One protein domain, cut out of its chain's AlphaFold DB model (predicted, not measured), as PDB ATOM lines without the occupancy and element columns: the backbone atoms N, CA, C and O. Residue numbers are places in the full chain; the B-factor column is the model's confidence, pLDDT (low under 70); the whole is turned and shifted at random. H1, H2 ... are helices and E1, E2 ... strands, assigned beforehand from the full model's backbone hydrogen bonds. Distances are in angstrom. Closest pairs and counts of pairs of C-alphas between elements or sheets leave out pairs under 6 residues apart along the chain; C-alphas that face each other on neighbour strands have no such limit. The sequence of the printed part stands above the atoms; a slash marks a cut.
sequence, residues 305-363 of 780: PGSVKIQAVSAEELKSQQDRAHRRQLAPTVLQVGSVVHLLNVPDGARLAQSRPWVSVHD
ATOM      1  N   PRO A 305     -25.327  13.789  24.318       79.94
ATOM      2  CA  PRO A 305     -25.920  15.123  24.245       79.94
ATOM      3  C   PRO A 305     -24.923  16.133  23.660       79.94
ATOM      4  O   PRO A 305     -23.757  16.142  24.047       79.94
ATOM      5  N   GLY A 306     -25.378  17.018  22.763       73.31
ATOM      6  CA  GLY A 306     -24.503  17.855  21.920       73.31
ATOM      7  C   GLY A 306     -23.531  18.808  22.639       73.31
ATOM      8  O   GLY A 306     -22.656  19.381  21.993       73.31
ATOM      9  N   SER A 307     -23.649  18.985  23.957       75.94
ATOM     10  CA  SER A 307     -22.708  19.754  24.783       75.94
ATOM     11  C   SER A 307     -21.550  18.925  25.354       75.94
ATOM     12  O   SER A 307     -20.552  19.505  25.784       75.94
ATOM     13  N   VAL A 308     -21.644  17.591  25.358       84.56
ATOM     14  CA  VAL A 308     -20.679  16.699  26.014       84.56
ATOM     15  C   VAL A 308     -19.672  16.181  24.990       84.56
ATOM     16  O   VAL A 308     -20.014  15.420  24.087       84.56
ATOM     17  N   LYS A 309     -18.412  16.598  25.130       90.81
ATOM     18  CA  LYS A 309     -17.302  16.153  24.275       90.81
ATOM     19  C   LYS A 309     -16.486  15.071  24.970       90.81
ATOM     20  O   LYS A 309     -16.209  15.197  26.159       90.81
ATOM     21  N   ILE A 310     -16.056  14.068  24.209       92.12
ATOM     22  CA  ILE A 310     -15.098  13.060  24.664       92.12
ATOM     23  C   ILE A 310     -13.706  13.695  24.700       92.12
ATOM     24  O   ILE A 310     -13.220  14.192  23.682       92.12
ATOM     25  N   GLN A 311     -13.071  13.699  25.871       92.69
ATOM     26  CA  GLN A 311     -11.730  14.254  26.066       92.69
ATOM     27  C   GLN A 311     -10.735  13.131  26.344       92.69
ATOM     28  O   GLN A 311     -10.936  12.346  27.266       92.69
ATOM     29  N   ALA A 312      -9.659  13.054  25.563       92.06
ATOM     30  CA  ALA A 312      -8.561  12.137  25.847       92.06
ATOM     31  C   ALA A 312      -7.733  12.676  27.020       92.06
ATOM     32  O   ALA A 312      -7.252  13.807  26.958       92.06
ATOM     33  N   VAL A 313      -7.592  11.874  28.074       93.44
ATOM     34  CA  VAL A 313      -6.928  12.256  29.328       93.44
ATOM     35  C   VAL A 313      -6.077  11.110  29.874       93.44
ATOM     36  O   VAL A 313      -6.196   9.952  29.468       93.44
ATOM     37  N   SER A 314      -5.199  11.440  30.813       93.81
ATOM     38  CA  SER A 314      -4.409  10.477  31.578       93.81
ATOM     39  C   SER A 314      -5.241   9.754  32.650       93.81
ATOM     40  O   SER A 314      -6.315  10.201  33.057       93.81
ATOM     41  N   ALA A 315      -4.722   8.631  33.160       92.12
ATOM     42  CA  ALA A 315      -5.345   7.910  34.275       92.12
ATOM     43  C   ALA A 315      -5.384   8.747  35.572       92.12
ATOM     44  O   ALA A 315      -6.309   8.605  36.372       92.12
ATOM     45  N   GLU A 316      -4.405   9.632  35.769       89.69
ATOM     46  CA  GLU A 316      -4.346  10.549  36.914       89.69
ATOM     47  C   GLU A 316      -5.441  11.618  36.835       89.69
ATOM     48  O   GLU A 316      -6.117  11.887  37.827       89.69
ATOM     49  N   GLU A 317      -5.682  12.176  35.646       89.75
ATOM     50  CA  GLU A 317      -6.771  13.131  35.416       89.75
ATOM     51  C   GLU A 317      -8.150  12.486  35.579       89.75
ATOM     52  O   GLU A 317      -9.034  13.101  36.173       89.75
ATOM     53  N   LEU A 318      -8.340  11.238  35.122       93.12
ATOM     54  CA  LEU A 318      -9.572  10.484  35.386       93.12
ATOM     55  C   LEU A 318      -9.819  10.350  36.892       93.12
ATOM     56  O   LEU A 318     -10.920  10.649  37.354       93.12
ATOM     57  N   LYS A 319      -8.799   9.934  37.651       91.19
ATOM     58  CA  LYS A 319      -8.907   9.800  39.106       91.19
ATOM     59  C   LYS A 319      -9.241  11.140  39.765       91.19
ATOM     60  O   LYS A 319     -10.148  11.201  40.582       91.19
ATOM     61  N   SER A 320      -8.584  12.221  39.344       86.81
ATOM     62  CA  SER A 320      -8.870  13.580  39.820       86.81
ATOM     63  C   SER A 320     -10.329  13.998  39.566       86.81
ATOM     64  O   SER A 320     -10.988  14.539  40.454       86.81
ATOM     65  N   GLN A 321     -10.884  13.691  38.387       89.50
ATOM     66  CA  GLN A 321     -12.290  13.977  38.074       89.50
ATOM     67  C   GLN A 321     -13.266  13.101  38.873       89.50
ATOM     68  O   GLN A 321     -14.315  13.593  39.286       89.50
ATOM     69  N   GLN A 322     -12.929  11.834  39.133       91.12
ATOM     70  CA  GLN A 322     -13.714  10.962  40.015       91.12
ATOM     71  C   GLN A 322     -13.710  11.480  41.457       91.12
ATOM     72  O   GLN A 322     -14.776  11.647  42.044       91.12
ATOM     73  N   ASP A 323     -12.537  11.814  42.002       86.75
ATOM     74  CA  ASP A 323     -12.394  12.386  43.346       86.75
ATOM     75  C   ASP A 323     -13.195  13.693  43.473       86.75
ATOM     76  O   ASP A 323     -13.821  13.954  44.499       86.75
ATOM     77  N   ARG A 324     -13.239  14.500  42.407       86.56
ATOM     78  CA  ARG A 324     -14.055  15.716  42.353       86.56
ATOM     79  C   ARG A 324     -15.559  15.421  42.286       86.56
ATOM     80  O   ARG A 324     -16.329  16.099  42.962       86.56
ATOM     81  N   ALA A 325     -15.978  14.398  41.539       89.56
ATOM     82  CA  ALA A 325     -17.372  13.946  41.481       89.56
ATOM     83  C   ALA A 325     -17.881  13.418  42.832       89.56
ATOM     84  O   ALA A 325     -19.048  13.610  43.165       89.56
ATOM     85  N   HIS A 326     -17.003  12.805  43.630       88.56
ATOM     86  CA  HIS A 326     -17.313  12.407  45.003       88.56
ATOM     87  C   HIS A 326     -17.522  13.606  45.934       88.56
ATOM     88  O   HIS A 326     -18.262  13.501  46.902       88.56
ATOM     89  N   ARG A 327     -16.911  14.762  45.660       84.62
ATOM     90  CA  ARG A 327     -17.045  15.957  46.512       84.62
ATOM     91  C   ARG A 327     -18.236  16.832  46.147       84.62
ATOM     92  O   ARG A 327     -18.806  17.472  47.024       84.62
ATOM     93  N   ARG A 328     -18.571  16.917  44.855       87.44
ATOM     94  CA  ARG A 328     -19.633  17.792  44.346       87.44
ATOM     95  C   ARG A 328     -20.291  17.232  43.099       87.44
ATOM     96  O   ARG A 328     -19.687  16.483  42.335       87.44
ATOM     97  N   GLN A 329     -21.515  17.683  42.838       87.31
ATOM     98  CA  GLN A 329     -22.227  17.308  41.624       87.31
ATOM     99  C   GLN A 329     -21.535  17.920  40.400       87.31
ATOM    100  O   GLN A 329     -21.574  19.131  40.185       87.31
ATOM    101  N   LEU A 330     -20.915  17.072  39.580       85.31
ATOM    102  CA  LEU A 330     -20.339  17.481  38.302       85.31
ATOM    103  C   LEU A 330     -21.363  17.404  37.172       85.31
ATOM    104  O   LEU A 330     -22.285  16.582  37.184       85.31
ATOM    105  N   ALA A 331     -21.156  18.255  36.167       88.12
ATOM    106  CA  ALA A 331     -21.833  18.123  34.889       88.12
ATOM    107  C   ALA A 331     -21.413  16.808  34.192       88.12
ATOM    108  O   ALA A 331     -20.279  16.353  34.386       88.12
ATOM    109  N   PRO A 332     -22.285  16.226  33.348       91.38
ATOM    110  CA  PRO A 332     -21.974  15.028  32.571       91.38
ATOM    111  C   PRO A 332     -20.647  15.167  31.820       91.38
ATOM    112  O   PRO A 332     -20.488  16.068  30.994       91.38
ATOM    113  N   THR A 333     -19.699  14.278  32.109       92.88
ATOM    114  CA  THR A 333     -18.335  14.347  31.569       92.88
ATOM    115  C   THR A 333     -17.952  13.012  30.946       92.88
ATOM    116  O   THR A 333     -18.249  11.954  31.500       92.88
ATOM    117  N   VAL A 334     -17.289  13.047  29.787       94.50
ATOM    118  CA  VAL A 334     -16.839  11.838  29.089       94.50
ATOM    119  C   VAL A 334     -15.348  11.914  28.810       94.50
ATOM    120  O   VAL A 334     -14.876  12.815  28.118       94.50
ATOM    121  N   LEU A 335     -14.616  10.946  29.351       95.25
ATOM    122  CA  LEU A 335     -13.159  10.907  29.345       95.25
ATOM    123  C   LEU A 335     -12.678   9.627  28.669       95.25
ATOM    124  O   LEU A 335     -13.188   8.551  28.956       95.25
ATOM    125  N   GLN A 336     -11.690   9.713  27.789       94.75
ATOM    126  CA  GLN A 336     -11.052   8.555  27.171       94.75
ATOM    127  C   GLN A 336      -9.670   8.343  27.787       94.75
ATOM    128  O   GLN A 336      -8.815   9.222  27.698       94.75
ATOM    129  N   VAL A 337      -9.445   7.158  28.359       94.12
ATOM    130  CA  VAL A 337      -8.151   6.721  28.900       94.12
ATOM    131  C   VAL A 337      -7.724   5.468  28.143       94.12
ATOM    132  O   VAL A 337      -8.269   4.379  28.335       94.12
ATOM    133  N   GLY A 338      -6.765   5.625  27.230       89.75
ATOM    134  CA  GLY A 338      -6.352   4.546  26.331       89.75
ATOM    135  C   GLY A 338      -7.522   4.024  25.488       89.75
ATOM    136  O   GLY A 338      -8.138   4.776  24.728       89.75
ATOM    137  N   SER A 339      -7.833   2.732  25.628       89.50
ATOM    138  CA  SER A 339      -8.898   2.045  24.885       89.50
ATOM    139  C   SER A 339     -10.274   2.083  25.552       89.50
ATOM    140  O   SER A 339     -11.211   1.480  25.026       89.50
ATOM    141  N   VAL A 340     -10.405   2.737  26.710       93.69
ATOM    142  CA  VAL A 340     -11.643   2.760  27.496       93.69
ATOM    143  C   VAL A 340     -12.196   4.180  27.572       93.69
ATOM    144  O   VAL A 340     -11.466   5.137  27.832       93.69
ATOM    145  N   VAL A 341     -13.504   4.316  27.355       94.38
ATOM    146  CA  VAL A 341     -14.238   5.570  27.545       94.38
ATOM    147  C   VAL A 341     -15.012   5.515  28.858       94.38
ATOM    148  O   VAL A 341     -15.838   4.633  29.070       94.38
ATOM    149  N   HIS A 342     -14.753   6.470  29.737       95.88
ATOM    150  CA  HIS A 342     -15.368   6.629  31.044       95.88
ATOM    151  C   HIS A 342     -16.469   7.691  30.973       95.88
ATOM    152  O   HIS A 342     -16.211   8.846  30.629       95.88
ATOM    153  N   LEU A 343     -17.698   7.299  31.301       94.44
ATOM    154  CA  LEU A 343     -18.866   8.169  31.413       94.44
ATOM    155  C   LEU A 343     -19.058   8.536  32.887       94.44
ATOM    156  O   LEU A 343     -19.419   7.670  33.680       94.44
ATOM    157  N   LEU A 344     -18.807   9.789  33.262       94.44
ATOM    158  CA  LEU A 344     -18.987  10.291  34.626       94.44
ATOM    159  C   LEU A 344     -20.303  11.067  34.702       94.44
ATOM    160  O   LEU A 344     -20.447  12.104  34.048       94.44
ATOM    161  N   ASN A 345     -21.252  10.565  35.499       92.00
ATOM    162  CA  ASN A 345     -22.570  11.170  35.722       92.00
ATOM    163  C   ASN A 345     -23.311  11.529  34.420       92.00
ATOM    164  O   ASN A 345     -23.964  12.569  34.315       92.00
ATOM    165  N   VAL A 346     -23.180  10.680  33.398       90.44
ATOM    166  CA  VAL A 346     -23.839  10.871  32.102       90.44
ATOM    167  C   VAL A 346     -25.238  10.255  32.148       90.44
ATOM    168  O   VAL A 346     -25.351   9.057  32.418       90.44
ATOM    169  N   PRO A 347     -26.302  11.021  31.836       87.69
ATOM    170  CA  PRO A 347     -27.653  10.479  31.750       87.69
ATOM    171  C   PRO A 347     -27.715   9.288  30.791       87.69
ATOM    172  O   PRO A 347     -27.128   9.322  29.710       87.69
ATOM    173  N   ASP A 348     -28.419   8.231  31.190       86.38
ATOM    174  CA  ASP A 348     -28.508   6.963  30.455       86.38
ATOM    175  C   ASP A 348     -27.151   6.279  30.173       86.38
ATOM    176  O   ASP A 348     -27.052   5.444  29.267       86.38
ATOM    177  N   GLY A 349     -26.106   6.576  30.955       87.50
ATOM    178  CA  GLY A 349     -24.773   5.982  30.802       87.50
ATOM    179  C   GLY A 349     -24.794   4.450  30.813       87.50
ATOM    180  O   GLY A 349     -24.190   3.816  29.947       87.50
ATOM    181  N   ALA A 350     -25.570   3.836  31.713       89.12
ATOM    182  CA  ALA A 350     -25.729   2.380  31.786       89.12
ATOM    183  C   ALA A 350     -26.279   1.766  30.483       89.12
ATOM    184  O   ALA A 350     -25.798   0.724  30.032       89.12
ATOM    185  N   ARG A 351     -27.242   2.436  29.831       90.50
ATOM    186  CA  ARG A 351     -27.771   2.023  28.519       90.50
ATOM    187  C   ARG A 351     -26.684   2.112  27.449       90.50
ATOM    188  O   ARG A 351     -26.578   1.216  26.616       90.50
ATOM    189  N   LEU A 352     -25.864   3.165  27.484       88.00
ATOM    190  CA  LEU A 352     -24.750   3.329  26.548       88.00
ATOM    191  C   LEU A 352     -23.670   2.250  26.732       88.00
ATOM    192  O   LEU A 352     -23.060   1.846  25.743       88.00
ATOM    193  N   ALA A 353     -23.449   1.747  27.946       90.62
ATOM    194  CA  ALA A 353     -22.450   0.710  28.217       90.62
ATOM    195  C   ALA A 353     -22.946  -0.735  28.008       90.62
ATOM    196  O   ALA A 353     -22.126  -1.634  27.836       90.62
ATOM    197  N   GLN A 354     -24.262  -0.975  27.970       87.94
ATOM    198  CA  GLN A 354     -24.865  -2.319  27.993       87.94
ATOM    199  C   GLN A 354     -24.321  -3.293  26.929       87.94
ATOM    200  O   GLN A 354     -24.221  -4.491  27.180       87.94
ATOM    201  N   SER A 355     -23.953  -2.793  25.748       84.75
ATOM    202  CA  SER A 355     -23.394  -3.580  24.640       84.75
ATOM    203  C   SER A 355     -21.942  -3.216  24.303       84.75
ATOM    204  O   SER A 355     -21.420  -3.627  23.265       84.75
ATOM    205  N   ARG A 356     -21.274  -2.426  25.157       90.19
ATOM    206  CA  ARG A 356     -19.981  -1.791  24.859       90.19
ATOM    207  C   ARG A 356     -18.972  -2.048  25.989       90.19
ATOM    208  O   ARG A 356     -18.839  -1.214  26.875       90.19
ATOM    209  N   PRO A 357     -18.191  -3.147  25.941       89.06
ATOM    210  CA  PRO A 357     -17.234  -3.487  27.006       89.06
ATOM    211  C   PRO A 357     -16.072  -2.489  27.151       89.06
ATOM    212  O   PRO A 357     -15.351  -2.520  28.140       89.06
ATOM    213  N   TRP A 358     -15.879  -1.608  26.168       90.62
ATOM    214  CA  TRP A 358     -14.886  -0.528  26.171       90.62
ATOM    215  C   TRP A 358     -15.443   0.790  26.746       90.62
ATOM    216  O   TRP A 358     -14.760   1.810  26.712       90.62
ATOM    217  N   VAL A 359     -16.675   0.784  27.263       93.75
ATOM    218  CA  VAL A 359     -17.307   1.923  27.933       93.75
ATOM    219  C   VAL A 359     -17.532   1.574  29.403       93.75
ATOM    220  O   VAL A 359     -18.185   0.584  29.721       93.75
ATOM    221  N   SER A 360     -17.008   2.401  30.306       95.06
ATOM    222  CA  SER A 360     -17.192   2.288  31.754       95.06
ATOM    223  C   SER A 360     -18.081   3.421  32.250       95.06
ATOM    224  O   SER A 360     -17.864   4.574  31.892       95.06
ATOM    225  N   VAL A 361     -19.039   3.113  33.118       94.38
ATOM    226  CA  VAL A 361     -19.964   4.106  33.687       94.38
ATOM    227  C   VAL A 361     -19.633   4.335  35.152       94.38
ATOM    228  O   VAL A 361     -19.368   3.378  35.877       94.38
ATOM    229  N   HIS A 362     -19.643   5.600  35.557       94.31
ATOM    230  CA  HIS A 362     -19.389   6.070  36.912       94.31
ATOM    231  C   HIS A 362     -20.551   6.976  37.319       94.31
ATOM    232  O   HIS A 362     -20.527   8.179  37.053       94.31
ATOM    233  N   ASP A 363     -21.573   6.380  37.927       91.81
ATOM    234  CA  ASP A 363     -22.710   7.098  38.508       91.81
ATOM    235  C   ASP A 363     -22.377   7.427  39.970       91.81
ATOM    236  O   ASP A 363     -22.638   6.645  40.886       91.81
TER     237      ASP A 363
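Overview. This is residues 305 to 363 of the 780 residues of an uncharacterized protein of Cystobacter fuscus DSM 2262 (UniProt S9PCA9). A small twisted sheet of four short strands makes the core, with the long helix H1 packed along one face, over E2 and E3, and the short helix H2 on the opposite face, at the edge strand E4. The printed part has 59 residues with two named helices and four named strands, in the order E1, H1, E2, E3, H2, E4. The sheet is mixed, in the order E1, E2, E3, E4, and the class is mixed, helices and strands. The whole is compact, with a radius of gyration of the C-alphas of 10.8 A and spans of 29 by 23 by 19 A.

Along the chain. E1 is residues 310 to 312, 6.7 A long, beginning at C-alpha 310 (-15.098, 13.060, 24.664). H1 is residues 315 to 327, 18.7 A. E2 is residues 333 to 337, 13.0 A, and E3 residues 340 to 344, 12.7 A. H2 is residues 349 to 353, 6.3 A. E4 is residues 359 to 362, 10.1 A, ending at C-alpha 362 (-19.389, 6.070, 36.912).

Arrangement. E1 and E2 are parallel, with N 336 and O 311 2.8 A apart. E2 and E3 form an antiparallel hairpin, with N 342 and O 335 2.7 A apart. E3 and E4 are parallel, with N 343 and O 360 2.8 A apart. E1, H1, E2 and E3, H2, E4 are strand-helix-strand units, two parallel neighbour strands with a helix between, each with a right-handed crossover. H1 is on the sheet at a height of 9.6 A and runs along the strands, at 15 degrees to E3 on the local plane; its closest C-alphas to E2 are those of Ala 315 and Val 337, 6.2 A apart. H2 is on the opposite face, over E4, at a height of 7.0 A; the closest C-alphas of H2 and E4 are those of Ala 353 and Val 359, 5.3 A apart. H1 and H2 are apart. In both helices every O i to N i+4 pair is within hydrogen-bond range.

Size, cuts and confidence. The C-alphas of Arg 327 and Ser 355, the two farthest apart, are 30.0 A from each other. The printed part has no cut, and the five links between its elements are tight. The mean pLDDT of the printed part is 89.9, and no printed residue is under 70.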